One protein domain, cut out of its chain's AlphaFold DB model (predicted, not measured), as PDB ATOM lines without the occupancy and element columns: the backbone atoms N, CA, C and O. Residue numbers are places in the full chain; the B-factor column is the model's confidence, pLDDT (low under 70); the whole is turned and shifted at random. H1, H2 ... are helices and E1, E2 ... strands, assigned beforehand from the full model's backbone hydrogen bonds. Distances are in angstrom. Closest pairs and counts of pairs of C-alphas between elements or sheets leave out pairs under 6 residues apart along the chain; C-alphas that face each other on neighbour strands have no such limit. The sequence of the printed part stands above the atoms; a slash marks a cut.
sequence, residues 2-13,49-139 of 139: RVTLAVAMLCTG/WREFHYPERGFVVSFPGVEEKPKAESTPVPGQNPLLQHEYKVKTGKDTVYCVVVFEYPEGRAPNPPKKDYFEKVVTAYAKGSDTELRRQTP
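Overview. This is residues 2 to 13 and 49 to 139 of the 139 residues of an uncharacterized protein of Methyloceanibacter methanicus (UniProt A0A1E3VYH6). A twisted sheet of four long and short strands, E1, E6, E5 and E4, makes the middle of this domain. The two-stranded hairpin of E2 and E3 packs on one face as a loose, partly face-to-face sandwich, and the helix H1 lies over edge strand E1 on the other face. The printed part has 103 residues with six named strands and then one named helix, in the order E1 E2 E3 E4 E5 E6 H1; both sheets are antiparallel, the larger in the order E1 - E6 - E5 - E4, and the class is mixed, helices and strands. The whole is compact, with a radius of gyration of the C-alphas of 14.2 A and spans of 40 by 30 by 29 A.

Along the chain. In the larger sheet, E1 is residues 4 to 12, 25.7 A from first to last C-alpha, and begins at C-alpha 4 at (-55.684, 36.251, -2.944). E6, residues 96 to 104, and E5, residues 84 to 92, are each 26.0 A long. E4 is residues 72 to 76, 12.8 A. In the smaller sheet, E2 is residues 49 to 54, 16.3 A, and E3 is residues 59 to 64, 17.2 A. H1, residues 116 to 129, is 20.3 A long and ends at C-alpha 129 at (-42.115, 42.808, -18.729).

Arrangement. E4, E5 and E6 form a meander, each strand the antiparallel neighbour of the one before, and E4 and E5, like E5 and E6, are a hairpin. Between E6 and E5, at 164 degrees, N 86 and O 102 are 2.8 A apart, within hydrogen-bond range. So are N 75 and O 85 of E4 and E5, 2.8 A, and N 7 and O 101 of E1 and E6, 2.8 A. In the hairpin of E2 and E3, N 52 and O 61 are 2.8 A apart. The two sheets form a sandwich, two sheets face to face, in which the parts that face each other are 10.0 A apart centre to centre and their best planes are 38 degrees apart; the closest C-alphas of E3 and E5 are those of Pro 64 and Thr 92, 7.1 A. H1 is on the larger sheet at a height over the sheet of 10.5 A. It is over E1 and runs slantwise to the strands, at 44 degrees to E1 on the local plane; their closest C-alphas, those of Val 7 and Val 123, are 7.9 A apart. In H1 every O i to N i+4 pair is within hydrogen-bond range. E2 and H1 are apart.

Size, cuts and confidence. The two C-alphas farthest apart, those of Lys 94 and Gly 108, are 41.9 A apart. Residues 14 to 48 are not printed, and C-alphas 13 and 49 are 20.5 A apart across the cut. The link from E6 to H1, 11 residues, is long. The mean pLDDT of the printed part is 72.2; it is under 70 at 36 residues, among them 2 to 13 and 126 to 139.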
ATOM      1  N   ARG A   2     -61.929  39.073   0.561       47.91
ATOM      2  CA  ARG A   2     -60.780  39.388  -0.310       47.91
ATOM      3  C   ARG A   2     -60.295  38.097  -0.963       47.91
ATOM      4  O   ARG A   2     -60.283  37.060  -0.306       47.91
ATOM      5  N   VAL A   3     -59.949  38.156  -2.244       48.78
ATOM      6  CA  VAL A   3     -59.424  37.004  -2.986       48.78
ATOM      7  C   VAL A   3     -57.939  37.236  -3.215       48.78
ATOM      8  O   VAL A   3     -57.549  38.287  -3.728       48.78
ATOM      9  N   THR A   4     -57.141  36.249  -2.824       51.53
ATOM     10  CA  THR A   4     -55.684  36.251  -2.944       51.53
ATOM     11  C   THR A   4     -55.290  35.302  -4.070       51.53
ATOM     12  O   THR A   4     -55.715  34.148  -4.078       51.53
ATOM     13  N   LEU A   5     -54.482  35.770  -5.020       54.81
ATOM     14  CA  LEU A   5     -53.943  34.941  -6.100       54.81
ATOM     15  C   LEU A   5     -52.428  34.842  -5.966       54.81
ATOM     16  O   LEU A   5     -51.785  35.872  -6.085       54.81
ATOM     17  N   ALA A   6     -51.869  33.642  -5.791       54.50
ATOM     18  CA  ALA A   6     -50.425  33.404  -5.757       54.50
ATOM     19  C   ALA A   6     -49.932  32.731  -7.049       54.50
ATOM     20  O   ALA A   6     -50.514  31.742  -7.495       54.50
ATOM     21  N   VAL A   7     -48.852  33.248  -7.633       59.38
ATOM     22  CA  VAL A   7     -48.188  32.693  -8.822       59.38
ATOM     23  C   VAL A   7     -46.719  32.452  -8.492       59.38
ATOM     24  O   VAL A   7     -46.012  33.404  -8.174       59.38
ATOM     25  N   ALA A   8     -46.258  31.202  -8.570       55.22
ATOM     26  CA  ALA A   8     -44.855  30.837  -8.375       55.22
ATOM     27  C   ALA A   8     -44.117  30.780  -9.720       55.22
ATOM     28  O   ALA A   8     -44.608  30.170 -10.671       55.22
ATOM     29  N   MET A   9     -42.941  31.401  -9.802       57.50
ATOM     30  CA  MET A   9     -42.089  31.404 -10.990       57.50
ATOM     31  C   MET A   9     -40.622  31.145 -10.643       57.50
ATOM     32  O   MET A   9     -40.109  31.577  -9.609       57.50
ATOM     33  N   LEU A  10     -39.948  30.462 -11.567       52.59
ATOM     34  CA  LEU A  10     -38.506  30.263 -11.582       52.59
ATOM     35  C   LEU A  10     -37.894  31.219 -12.609       52.59
ATOM     36  O   LEU A  10     -38.042  30.997 -13.811       52.59
ATOM     37  N   CYS A  11     -37.198  32.259 -12.154       44.97
ATOM     38  CA  CYS A  11     -36.433  33.134 -13.033       44.97
ATOM     39  C   CYS A  11     -34.994  32.611 -13.103       44.97
ATOM     40  O   CYS A  11     -34.255  32.653 -12.116       44.97
ATOM     41  N   THR A  12     -34.601  32.094 -14.266       44.47
ATOM     42  CA  THR A  12     -33.199  31.781 -14.576       44.47
ATOM     43  C   THR A  12     -32.615  32.976 -15.315       44.47
ATOM     44  O   THR A  12     -33.050  33.289 -16.420       44.47
ATOM     45  N   GLY A  13     -31.672  33.682 -14.694       35.41
ATOM     46  CA  GLY A  13     -30.997  34.794 -15.348       35.41
ATOM     47  C   GLY A  13     -29.960  34.270 -16.337       35.41
ATOM     48  O   GLY A  13     -28.927  33.762 -15.919       35.41
ATOM     49  N   TRP A  49     -36.569  22.089  -0.003       86.38
ATOM     50  CA  TRP A  49     -37.792  22.881  -0.063       86.38
ATOM     51  C   TRP A  49     -38.374  23.036   1.337       86.38
ATOM     52  O   TRP A  49     -38.515  22.054   2.065       86.38
ATOM     53  N   ARG A  50     -38.723  24.266   1.714       86.31
ATOM     54  CA  ARG A  50     -39.404  24.560   2.979       86.31
ATOM     55  C   ARG A  50     -40.687  25.325   2.728       86.31
ATOM     56  O   ARG A  50     -40.732  26.196   1.861       86.31
ATOM     57  N   GLU A  51     -41.713  24.989   3.497       88.75
ATOM     58  CA  GLU A  51     -43.026  25.625   3.435       88.75
ATOM     59  C   GLU A  51     -43.100  26.822   4.386       88.75
ATOM     60  O   GLU A  51     -42.628  26.778   5.524       88.75
ATOM     61  N   PHE A  52     -43.736  27.894   3.929       87.06
ATOM     62  CA  PHE A  52     -43.910  29.131   4.672       87.06
ATOM     63  C   PHE A  52     -45.380  29.546   4.657       87.06
ATOM     64  O   PHE A  52     -45.987  29.760   3.606       87.06
ATOM     65  N   HIS A  53     -45.952  29.699   5.851       88.81
ATOM     66  CA  HIS A  53     -47.353  30.074   6.032       88.81
ATOM     67  C   HIS A  53     -47.499  31.592   6.136       88.81
ATOM     68  O   HIS A  53     -46.834  32.226   6.959       88.81
ATOM     69  N   TYR A  54     -48.415  32.179   5.365       85.44
ATOM     70  CA  TYR A  54     -48.762  33.602   5.409       85.44
ATOM     71  C   TYR A  54     -50.227  33.773   5.845       85.44
ATOM     72  O   TYR A  54     -51.086  34.061   5.009       85.44
ATOM     73  N   PRO A  55     -50.533  33.603   7.151       82.44
ATOM     74  CA  PRO A  55     -51.909  33.601   7.658       82.44
ATOM     75  C   PRO A  55     -52.624  34.934   7.425       82.44
ATOM     76  O   PRO A  55     -53.779  34.933   7.020       82.44
ATOM     77  N   GLU A  56     -51.902  36.052   7.550       79.81
ATOM     78  CA  GLU A  56     -52.389  37.416   7.273       79.81
ATOM     79  C   GLU A  56     -53.006  37.570   5.869       79.81
ATOM     80  O   GLU A  56     -53.811  38.463   5.624       79.81
ATOM     81  N   ARG A  57     -52.599  36.713   4.923       80.25
ATOM     82  CA  ARG A  57     -52.992  36.767   3.507       80.25
ATOM     83  C   ARG A  57     -53.686  35.493   3.020       80.25
ATOM     84  O   ARG A  57     -54.098  35.433   1.862       80.25
ATOM     85  N   GLY A  58     -53.811  34.488   3.888       81.19
ATOM     86  CA  GLY A  58     -54.527  33.243   3.622       81.19
ATOM     87  C   GLY A  58     -53.871  32.300   2.609       81.19
ATOM     88  O   GLY A  58     -54.597  31.590   1.921       81.19
ATOM     89  N   PHE A  59     -52.537  32.277   2.485       82.12
ATOM     90  CA  PHE A  59     -51.850  31.345   1.574       82.12
ATOM     91  C   PHE A  59     -50.602  30.695   2.196       82.12
ATOM     92  O   PHE A  59     -50.067  31.157   3.209       82.12
ATOM     93  N   VAL A  60     -50.145  29.612   1.566       84.06
ATOM     94  CA  VAL A  60     -48.910  28.881   1.889       84.06
ATOM     95  C   VAL A  60     -48.070  28.788   0.618       84.06
ATOM     96  O   VAL A  60     -48.618  28.650  -0.476       84.06
ATOM     97  N   VAL A  61     -46.752  28.912   0.750       84.81
ATOM     98  CA  VAL A  61     -45.805  28.839  -0.368       84.81
ATOM     99  C   VAL A  61     -44.542  28.110   0.057       84.81
ATOM    100  O   VAL A  61     -44.117  28.237   1.204       84.81
ATOM    101  N   SER A  62     -43.925  27.390  -0.873       84.56
ATOM    102  CA  SER A  62     -42.681  26.664  -0.626       84.56
ATOM    103  C   SER A  62     -41.534  27.287  -1.413       84.56
ATOM    104  O   SER A  62     -41.673  27.538  -2.609       84.56
ATOM    105  N   PHE A  63     -40.401  27.524  -0.750       87.06
ATOM    106  CA  PHE A  63     -39.181  28.029  -1.381       87.06
ATOM    107  C   PHE A  63     -38.003  27.073  -1.154       87.06
ATOM    108  O   PHE A  63     -37.900  26.472  -0.080       87.06
ATOM    109  N   PRO A  64     -37.100  26.936  -2.137       85.69
ATOM    110  CA  PRO A  64     -35.903  26.125  -1.997       85.69
ATOM    111  C   PRO A  64     -34.746  26.894  -1.354       85.69
ATOM    112  O   PRO A  64     -34.488  28.054  -1.677       85.69
ATOM    113  N   GLY A  65     -33.983  26.204  -0.505       81.31
ATOM    114  CA  GLY A  65     -32.662  26.666  -0.069       81.31
ATOM    115  C   GLY A  65     -32.672  27.884   0.858       81.31
ATOM    116  O   GLY A  65     -31.641  28.533   1.004       81.31
ATOM    117  N   VAL A  66     -33.810  28.192   1.483       82.88
ATOM    118  CA  VAL A  66     -33.928  29.244   2.500       82.88
ATOM    119  C   VAL A  66     -34.437  28.686   3.813       82.88
ATOM    120  O   VAL A  66     -35.359  27.873   3.851       82.88
ATOM    121  N   GLU A  67     -33.833  29.151   4.901       78.81
ATOM    122  CA  GLU A  67     -34.278  28.828   6.257       78.81
ATOM    123  C   GLU A  67     -35.242  29.879   6.806       78.81
ATOM    124  O   GLU A  67     -36.127  29.558   7.598       78.81
ATOM    125  N   GLU A  68     -35.099  31.122   6.348       81.38
ATOM    126  CA  GLU A  68     -35.901  32.247   6.802       81.38
ATOM    127  C   GLU A  68     -37.097  32.507   5.890       81.38
ATOM    128  O   GLU A  68     -37.028  32.390   4.665       81.38
ATOM    129  N   LYS A  69     -38.203  32.916   6.513       83.62
ATOM    130  CA  LYS A  69     -39.440  33.269   5.823       83.62
ATOM    131  C   LYS A  69     -39.236  34.520   4.956       83.62
ATOM    132  O   LYS A  69     -38.974  35.590   5.518       83.62
ATOM    133  N   PRO A  70     -39.436  34.443   3.626       85.00
ATOM    134  CA  PRO A  70     -39.261  35.598   2.751       85.00
ATOM    135  C   PRO A  70     -40.199  36.748   3.126       85.00
ATOM    136  O   PRO A  70     -41.404  36.555   3.338       85.00
ATOM    137  N   LYS A  71     -39.647  37.960   3.213       84.19
ATOM    138  CA  LYS A  71     -40.434  39.182   3.414       84.19
ATOM    139  C   LYS A  71     -41.072  39.600   2.092       84.19
ATOM    140  O   LYS A  71     -40.481  39.423   1.033       84.19
ATOM    141  N   ALA A  72     -42.286  40.136   2.182       82.94
ATOM    142  CA  ALA A  72     -43.021  40.619   1.024       82.94
ATOM    143  C   ALA A  72     -42.628  42.063   0.707       82.94
ATOM    144  O   ALA A  72     -42.649  42.908   1.605       82.94
ATOM    145  N   GLU A  73     -42.376  42.360  -0.562       83.69
ATOM    146  CA  GLU A  73     -42.398  43.730  -1.074       83.69
ATOM    147  C   GLU A  73     -43.799  44.016  -1.622       83.69
ATOM    148  O   GLU A  73     -44.269  43.310  -2.510       83.69
ATOM    149  N   SER A  74     -44.486  45.016  -1.063       84.69
ATOM    150  CA  SER A  74     -45.851  45.384  -1.459       84.69
ATOM    151  C   SER A  74     -45.822  46.605  -2.365       84.69
ATOM    152  O   SER A  74     -45.443  47.691  -1.923       84.69
ATOM    153  N   THR A  75     -46.298  46.461  -3.595       82.38
ATOM    154  CA  THR A  75     -46.400  47.548  -4.570       82.38
ATOM    155  C   THR A  75     -47.840  47.694  -5.074       82.38
ATOM    156  O   THR A  75     -48.514  46.703  -5.357       82.38
ATOM    157  N   PRO A  76     -48.378  48.923  -5.159       80.00
ATOM    158  CA  PRO A  76     -49.648  49.151  -5.835       80.00
ATOM    159  C   PRO A  76     -49.468  48.970  -7.346       80.00
ATOM    160  O   PRO A  76     -48.494  49.463  -7.912       80.00
ATOM    161  N   VAL A  77     -50.416  48.305  -8.008       72.50
ATOM    162  CA  VAL A  77     -50.374  48.117  -9.466       72.50
ATOM    163  C   VAL A  77     -50.907  49.381 -10.161       72.50
ATOM    164  O   VAL A  77     -52.093  49.706 -10.016       72.50
ATOM    165  N   PRO A  78     -50.080  50.119 -10.932       66.44
ATOM    166  CA  PRO A  78     -50.517  51.344 -11.598       66.44
ATOM    167  C   PRO A  78     -51.690  51.091 -12.553       66.44
ATOM    168  O   PRO A  78     -51.701  50.120 -13.307       66.44
ATOM    169  N   GLY A  79     -52.698  51.963 -12.524       66.50
ATOM    170  CA  GLY A  79     -53.885  51.849 -13.382       66.50
ATOM    171  C   GLY A  79     -54.905  50.785 -12.950       66.50
ATOM    172  O   GLY A  79     -56.005  50.756 -13.499       66.50
ATOM    173  N   GLN A  80     -54.602  49.963 -11.940       63.59
ATOM    174  CA  GLN A  80     -55.546  49.022 -11.334       63.59
ATOM    175  C   GLN A  80     -55.708  49.347  -9.850       63.59
ATOM    176  O   GLN A  80     -55.072  48.758  -8.987       63.59
ATOM    177  N   ASN A  81     -56.558  50.326  -9.535       59.66
ATOM    178  CA  ASN A  81     -56.788  50.750  -8.155       59.66
ATOM    179  C   ASN A  81     -58.014  50.031  -7.539       59.66
ATOM    180  O   ASN A  81     -59.066  50.000  -8.195       59.66
ATOM    181  N   PRO A  82     -57.964  49.532  -6.285       67.44
ATOM    182  CA  PRO A  82     -56.784  49.236  -5.451       67.44
ATOM    183  C   PRO A  82     -56.334  47.762  -5.538       67.44
ATOM    184  O   PRO A  82     -56.670  46.958  -4.674       67.44
ATOM    185  N   LEU A  83     -55.577  47.395  -6.578       79.31
ATOM    186  CA  LEU A  83     -54.891  46.100  -6.664       79.31
ATOM    187  C   LEU A  83     -53.490  46.224  -6.050       79.31
ATOM    188  O   LEU A  83     -52.686  47.047  -6.496       79.31
ATOM    189  N   LEU A  84     -53.195  45.398  -5.045       83.12
ATOM    190  CA  LEU A  84     -51.854  45.300  -4.461       83.12
ATOM    191  C   LEU A  84     -51.140  44.056  -4.989       83.12
ATOM    192  O   LEU A  84     -51.736  42.983  -5.081       83.12
ATOM    193  N   GLN A  85     -49.859  44.205  -5.300       83.81
ATOM    194  CA  GLN A  85     -48.951  43.134  -5.683       83.81
ATOM    195  C   GLN A  85     -47.941  42.922  -4.558       83.81
ATOM    196  O   GLN A  85     -47.290  43.863  -4.117       83.81
ATOM    197  N   HIS A  86     -47.811  41.683  -4.094       84.94
ATOM    198  CA  HIS A  86     -46.833  41.282  -3.088       84.94
ATOM    199  C   HIS A  86     -45.831  40.338  -3.723       84.94
ATOM    200  O   HIS A  86     -46.212  39.278  -4.214       84.94
ATOM    201  N   GLU A  87     -44.559  40.708  -3.713       85.50
ATOM    202  CA  GLU A  87     -43.488  39.881  -4.261       85.50
ATOM    203  C   GLU A  87     -42.682  39.227  -3.143       85.50
ATOM    204  O   GLU A  87     -42.236  39.887  -2.204       85.50
ATOM    205  N   TYR A  88     -42.480  37.919  -3.266       86.38
ATOM    206  CA  TYR A  88     -41.675  37.097  -2.372       86.38
ATOM    207  C   TYR A  88     -40.525  36.512  -3.179       86.38
ATOM    208  O   TYR A  88     -40.751  35.667  -4.043       86.38
ATOM    209  N   LYS A  89     -39.300  36.974  -2.925       85.44
ATOM    210  CA  LYS A  89     -38.117  36.587  -3.700       85.44
ATOM    211  C   LYS A  89     -37.120  35.838  -2.837       85.44
ATOM    212  O   LYS A  89     -36.811  36.253  -1.723       85.44
ATOM    213  N   VAL A  90     -36.574  34.772  -3.399       84.69
ATOM    214  CA  VAL A  90     -35.500  33.977  -2.817       84.69
ATOM    215  C   VAL A  90     -34.426  33.777  -3.873       84.69
ATOM    216  O   VAL A  90     -34.721  33.341  -4.984       84.69
ATOM    217  N   LYS A  91     -33.178  34.101  -3.532       82.00
ATOM    218  CA  LYS A  91     -32.019  33.786  -4.369       82.00
ATOM    219  C   LYS A  91     -31.461  32.436  -3.939       82.00
ATOM    220  O   LYS A  91     -31.211  32.232  -2.754       82.00
ATOM    221  N   THR A  92     -31.247  31.548  -4.897       80.25
ATOM    222  CA  THR A  92     -30.715  30.208  -4.660       80.25
ATOM    223  C   THR A  92     -29.533  29.976  -5.595       80.25
ATOM    224  O   THR A  92     -29.661  30.110  -6.810       80.25
ATOM    225  N   GLY A  93     -28.366  29.636  -5.043       73.69
ATOM    226  CA  GLY A  93     -27.129  29.551  -5.825       73.69
ATOM    227  C   GLY A  93     -26.665  30.920  -6.341       73.69
ATOM    228  O   GLY A  93     -26.928  31.947  -5.714       73.69
ATOM    229  N   LYS A  94     -25.947  30.930  -7.472       69.81
ATOM    230  CA  LYS A  94     -25.380  32.159  -8.062       69.81
ATOM    231  C   LYS A  94     -26.379  32.912  -8.951       69.81
ATOM    232  O   LYS A  94     -26.474  34.129  -8.838       69.81
ATOM    233  N   ASP A  95     -27.178  32.187  -9.740       76.38
ATOM    234  CA  ASP A  95     -27.902  32.779 -10.882       76.38
ATOM    235  C   ASP A  95     -29.415  32.492 -10.908       76.38
ATOM    236  O   ASP A  95     -30.102  32.801 -11.885       76.38
ATOM    237  N   THR A  96     -29.963  31.883  -9.850       76.50
ATOM    238  CA  THR A  96     -31.383  31.504  -9.803       76.50
ATOM    239  C   THR A  96     -32.151  32.321  -8.773       76.50
ATOM    240  O   THR A  96     -31.762  32.410  -7.607       76.50
ATOM    241  N   VAL A  97     -33.283  32.891  -9.196       82.06
ATOM    242  CA  VAL A  97     -34.218  33.590  -8.310       82.06
ATOM    243  C   VAL A  97     -35.592  32.939  -8.409       82.06
ATOM    244  O   VAL A  97     -36.207  32.903  -9.474       82.06
ATOM    245  N   TYR A  98     -36.090  32.448  -7.279       81.44
ATOM    246  CA  TYR A  98     -37.470  32.006  -7.128       81.44
ATOM    247  C   TYR A  98     -38.310  33.201  -6.695       81.44
ATOM    248  O   TYR A  98     -37.998  33.853  -5.697       81.44
ATOM    249  N   CYS A  99     -39.366  33.497  -7.445       81.88
ATOM    250  CA  CYS A  99     -40.266  34.606  -7.162       81.88
ATOM    251  C   CYS A  99     -41.699  34.092  -7.070       81.88
ATOM    252  O   CYS A  99     -42.171  33.390  -7.963       81.88
ATOM    253  N   VAL A 100     -42.404  34.457  -6.003       83.19
ATOM    254  CA  VAL A 100     -43.850  34.272  -5.902       83.19
ATOM    255  C   VAL A 100     -44.507  35.638  -5.860       83.19
ATOM    256  O   VAL A 100     -44.183  36.463  -5.009       83.19
ATOM    257  N   VAL A 101     -45.429  35.868  -6.787       81.56
ATOM    258  CA  VAL A 101     -46.182  37.115  -6.901       81.56
ATOM    259  C   VAL A 101     -47.608  36.859  -6.447       81.56
ATOM    260  O   VAL A 101     -48.273  35.950  -6.946       81.56
ATOM    261  N   VAL A 102     -48.071  37.657  -5.489       82.75
ATOM    262  CA  VAL A 102     -49.407  37.551  -4.915       82.75
ATOM    263  C   VAL A 102     -50.212  38.814  -5.192       82.75
ATOM    264  O   VAL A 102     -49.842  39.891  -4.735       82.75
ATOM    265  N   PHE A 103     -51.335  38.682  -5.893       80.94
ATOM    266  CA  PHE A 103     -52.265  39.784  -6.136       80.94
ATOM    267  C   PHE A 103     -53.385  39.787  -5.093       80.94
ATOM    268  O   PHE A 103     -54.098  38.795  -4.926       80.94
ATOM    269  N   GLU A 104     -53.544  40.914  -4.403       82.19
ATOM    270  CA  GLU A 104     -54.617  41.166  -3.443       82.19
ATOM    271  C   GLU A 104     -55.646  42.104  -4.077       82.19
ATOM    272  O   GLU A 104     -55.396  43.299  -4.268       82.19
ATOM    273  N   TYR A 105     -56.807  41.541  -4.420       79.00
ATOM    274  CA  TYR A 105     -57.886  42.288  -5.054       79.00
ATOM    275  C   TYR A 105     -58.750  43.019  -4.019       79.00
ATOM    276  O   TYR A 105     -59.033  42.473  -2.945       79.00
ATOM    277  N   PRO A 106     -59.277  44.201  -4.383       74.50
ATOM    278  CA  PRO A 106     -60.353  44.825  -3.634       74.50
ATOM    279  C   PRO A 106     -61.568  43.901  -3.575       74.50
ATOM    280  O   PRO A 106     -61.810  43.084  -4.472       74.50
ATOM    281  N   GLU A 107     -62.385  44.085  -2.545       72.62
ATOM    282  CA  GLU A 107     -63.647  43.368  -2.416       72.62
ATOM    283  C   GLU A 107     -64.526  43.556  -3.666       72.62
ATOM    284  O   GLU A 107     -64.677  44.661  -4.187       72.62
ATOM    285  N   GLY A 108     -65.051  42.447  -4.197       72.44
ATOM    286  CA  GLY A 108     -65.911  42.439  -5.387       72.44
ATOM    287  C   GLY A 108     -65.204  42.686  -6.727       72.44
ATOM    288  O   GLY A 108     -65.870  42.721  -7.758       72.44
ATOM    289  N   ARG A 109     -63.874  42.852  -6.746       73.31
ATOM    290  CA  ARG A 109     -63.093  43.140  -7.970       73.31
ATOM    291  C   ARG A 109     -62.226  41.971  -8.429       73.31
ATOM    292  O   ARG A 109     -61.599  42.051  -9.483       73.31
ATOM    293  N   ALA A 110     -62.199  40.897  -7.647       72.19
ATOM    294  CA  ALA A 110     -61.524  39.669  -8.018       72.19
ATOM    295  C   ALA A 110     -62.206  39.005  -9.229       72.19
ATOM    296  O   ALA A 110     -63.439  39.016  -9.312       72.19
ATOM    297  N   PRO A 111     -61.441  38.384 -10.142       67.94
ATOM    298  CA  PRO A 111     -62.011  37.579 -11.214       67.94
ATOM    299  C   PRO A 111     -62.867  36.446 -10.631       67.94
ATOM    300  O   PRO A 111     -62.347  35.554  -9.961       67.94
ATOM    301  N   ASN A 112     -64.175  36.474 -10.888       64.62
ATOM    302  CA  ASN A 112     -65.102  35.417 -10.492       64.62
ATOM    303  C   ASN A 112     -65.990  35.015 -11.686       64.62
ATOM    304  O   ASN A 112     -66.752  35.856 -12.168       64.62
ATOM    305  N   PRO A 113     -65.919  33.765 -12.185       67.38
ATOM    306  CA  PRO A 113     -65.013  32.695 -11.764       67.38
ATOM    307  C   PRO A 113     -63.566  32.939 -12.236       67.38
ATOM    308  O   PRO A 113     -63.358  33.574 -13.277       67.38
ATOM    309  N   PRO A 114     -62.554  32.423 -11.519       67.19
ATOM    310  CA  PRO A 114     -61.171  32.446 -11.979       67.19
ATOM    311  C   PRO A 114     -61.024  31.609 -13.261       67.19
ATOM    312  O   PRO A 114     -60.997  30.380 -13.225       67.19
ATOM    313  N   LYS A 115     -60.968  32.269 -14.422       76.31
ATOM    314  CA  LYS A 115     -60.781  31.601 -15.721       76.31
ATOM    315  C   LYS A 115     -59.300  31.321 -15.964       76.31
ATOM    316  O   LYS A 115     -58.471  32.194 -15.730       76.31
ATOM    317  N   LYS A 116     -58.974  30.151 -16.520       74.44
ATOM    318  CA  LYS A 116     -57.594  29.763 -16.869       74.44
ATOM    319  C   LYS A 116     -56.871  30.827 -17.707       74.44
ATOM    320  O   LYS A 116     -55.764  31.232 -17.361       74.44
ATOM    321  N   ASP A 117     -57.545  31.365 -18.721       74.75
ATOM    322  CA  ASP A 117     -57.004  32.395 -19.619       74.75
ATOM    323  C   ASP A 117     -56.594  33.682 -18.894       74.75
ATOM    324  O   ASP A 117     -55.726  34.421 -19.358       74.75
ATOM    325  N   TYR A 118     -57.232  33.986 -17.759       71.69
ATOM    326  CA  TYR A 118     -56.848  35.128 -16.936       71.69
ATOM    327  C   TYR A 118     -55.456  34.911 -16.339       71.69
ATOM    328  O   TYR A 118     -54.600  35.789 -16.441       71.69
ATOM    329  N   PHE A 119     -55.205  33.721 -15.789       70.81
ATOM    330  CA  PHE A 119     -53.905  33.363 -15.224       70.81
ATOM    331  C   PHE A 119     -52.813  33.344 -16.288       70.81
ATOM    332  O   PHE A 119     -51.742  33.904 -16.070       70.81
ATOM    333  N   GLU A 120     -53.104  32.793 -17.467       74.31
ATOM    334  CA  GLU A 120     -52.158  32.799 -18.585       74.31
ATOM    335  C   GLU A 120     -51.792  34.227 -19.012       74.31
ATOM    336  O   GLU A 120     -50.619  34.510 -19.256       74.31
ATOM    337  N   LYS A 121     -52.755  35.159 -19.036       73.75
ATOM    338  CA  LYS A 121     -52.495  36.575 -19.344       73.75
ATOM    339  C   LYS A 121     -51.628  37.258 -18.296       73.75
ATOM    340  O   LYS A 121     -50.720  37.987 -18.676       73.75
ATOM    341  N   VAL A 122     -51.893  37.030 -17.010       73.81
ATOM    342  CA  VAL A 122     -51.099  37.609 -15.912       73.81
ATOM    343  C   VAL A 122     -49.658  37.109 -15.981       73.81
ATOM    344  O   VAL A 122     -48.726  37.911 -15.990       73.81
ATOM    345  N   VAL A 123     -49.480  35.796 -16.131       72.38
ATOM    346  CA  VAL A 123     -48.163  35.168 -16.282       72.38
ATOM    347  C   VAL A 123     -47.434  35.713 -17.514       72.38
ATOM    348  O   VAL A 123     -46.272  36.100 -17.429       72.38
ATOM    349  N   THR A 124     -48.125  35.799 -18.654       71.88
ATOM    350  CA  THR A 124     -47.551  36.294 -19.915       71.88
ATOM    351  C   THR A 124     -47.179  37.773 -19.839       71.88
ATOM    352  O   THR A 124     -46.141  38.166 -20.362       71.88
ATOM    353  N   ALA A 125     -48.011  38.610 -19.215       70.44
ATOM    354  CA  ALA A 125     -47.726  40.031 -19.043       70.44
ATOM    355  C   ALA A 125     -46.479  40.244 -18.177       70.44
ATOM    356  O   ALA A 125     -45.635  41.068 -18.522       70.44
ATOM    357  N   TYR A 126     -46.332  39.456 -17.108       66.75
ATOM    358  CA  TYR A 126     -45.142  39.497 -16.263       66.75
ATOM    359  C   TYR A 126     -43.889  39.021 -17.015       66.75
ATOM    360  O   TYR A 126     -42.870  39.706 -16.996       66.75
ATOM    361  N   ALA A 127     -43.974  37.909 -17.756       68.50
ATOM    362  CA  ALA A 127     -42.878  37.395 -18.585       68.50
ATOM    363  C   ALA A 127     -42.416  38.416 -19.645       68.50
ATOM    364  O   ALA A 127     -41.225  38.687 -19.772       68.50
ATOM    365  N   LYS A 128     -43.361  39.063 -20.343       69.50
ATOM    366  CA  LYS A 128     -43.067  40.133 -21.315       69.50
ATOM    367  C   LYS A 128     -42.390  41.351 -20.690       69.50
ATOM    368  O   LYS A 128     -41.606  42.003 -21.361       69.50
ATOM    369  N   GLY A 129     -42.725  41.686 -19.445       63.75
ATOM    370  CA  GLY A 129     -42.115  42.808 -18.729       63.75
ATOM    371  C   GLY A 129     -40.749  42.497 -18.110       63.75
ATOM    372  O   GLY A 129     -40.096  43.417 -17.631       63.75
ATOM    373  N   SER A 130     -40.330  41.227 -18.090       55.50
ATOM    374  CA  SER A 130     -39.126  40.753 -17.391       55.50
ATOM    375  C   SER A 130     -38.078  40.117 -18.313       55.50
ATOM    376  O   SER A 130     -37.150  39.494 -17.801       55.50
ATOM    377  N   ASP A 131     -38.228  40.221 -19.643       59.03
ATOM    378  CA  ASP A 131     -37.395  39.529 -20.652       59.03
ATOM    379  C   ASP A 131     -37.166  38.033 -20.333       59.03
ATOM    380  O   ASP A 131     -36.142  37.441 -20.672       59.03
ATOM    381  N   THR A 132     -38.124  37.405 -19.643       57.12
ATOM    382  CA  THR A 132     -38.009  36.035 -19.132       57.12
ATOM    383  C   THR A 132     -38.897  35.100 -19.949       57.12
ATOM    384  O   THR A 132     -40.054  35.413 -20.236       57.12
ATOM    385  N   GLU A 133     -38.390  33.917 -20.304       56.47
ATOM    386  CA  GLU A 133     -39.179  32.892 -20.990       56.47
ATOM    387  C   GLU A 133     -39.964  32.023 -20.001       56.47
ATOM    388  O   GLU A 133     -39.414  31.440 -19.062       56.47
ATOM    389  N   LEU A 134     -41.270  31.875 -20.240       59.06
ATOM    390  CA  LEU A 134     -42.102  30.962 -19.465       59.06
ATOM    391  C   LEU A 134     -41.815  29.513 -19.877       59.06
ATOM    392  O   LEU A 134     -42.310  29.035 -20.901       59.06
ATOM    393  N   ARG A 135     -41.084  28.770 -19.042       56.88
ATOM    394  CA  ARG A 135     -40.970  27.315 -19.195       56.88
ATOM    395  C   ARG A 135     -42.254  26.648 -18.708       56.88
ATOM    396  O   ARG A 135     -42.591  26.716 -17.529       56.88
ATOM    397  N   ARG A 136     -42.986  25.993 -19.613       56.12
ATOM    398  CA  ARG A 136     -44.114  25.130 -19.237       56.12
ATOM    399  C   ARG A 136     -43.558  23.843 -18.632       56.12
ATOM    400  O   ARG A 136     -42.819  23.130 -19.307       56.12
ATOM    401  N   GLN A 137     -43.926  23.541 -17.389       45.06
ATOM    402  CA  GLN A 137     -43.695  22.214 -16.820       45.06
ATOM    403  C   GLN A 137     -44.542  21.220 -17.630       45.06
ATOM    404  O   GLN A 137     -45.764  21.362 -17.714       45.06
ATOM    405  N   THR A 138     -43.881  20.304 -18.336       32.53
ATOM    406  CA  THR A 138     -44.539  19.166 -19.000       32.53
ATOM    407  C   THR A 138     -44.918  18.127 -17.927       32.53
ATOM    408  O   THR A 138     -44.314  18.178 -16.854       32.53
ATOM    409  N   PRO A 139     -45.947  17.282 -18.162       39.59
ATOM    410  CA  PRO A 139     -46.548  16.416 -17.142       39.59
ATOM    411  C   PRO A 139     -45.557  15.487 -16.443       39.59
ATOM    412  O   PRO A 139     -44.614  15.023 -17.123       39.59
TER     413      PRO A 139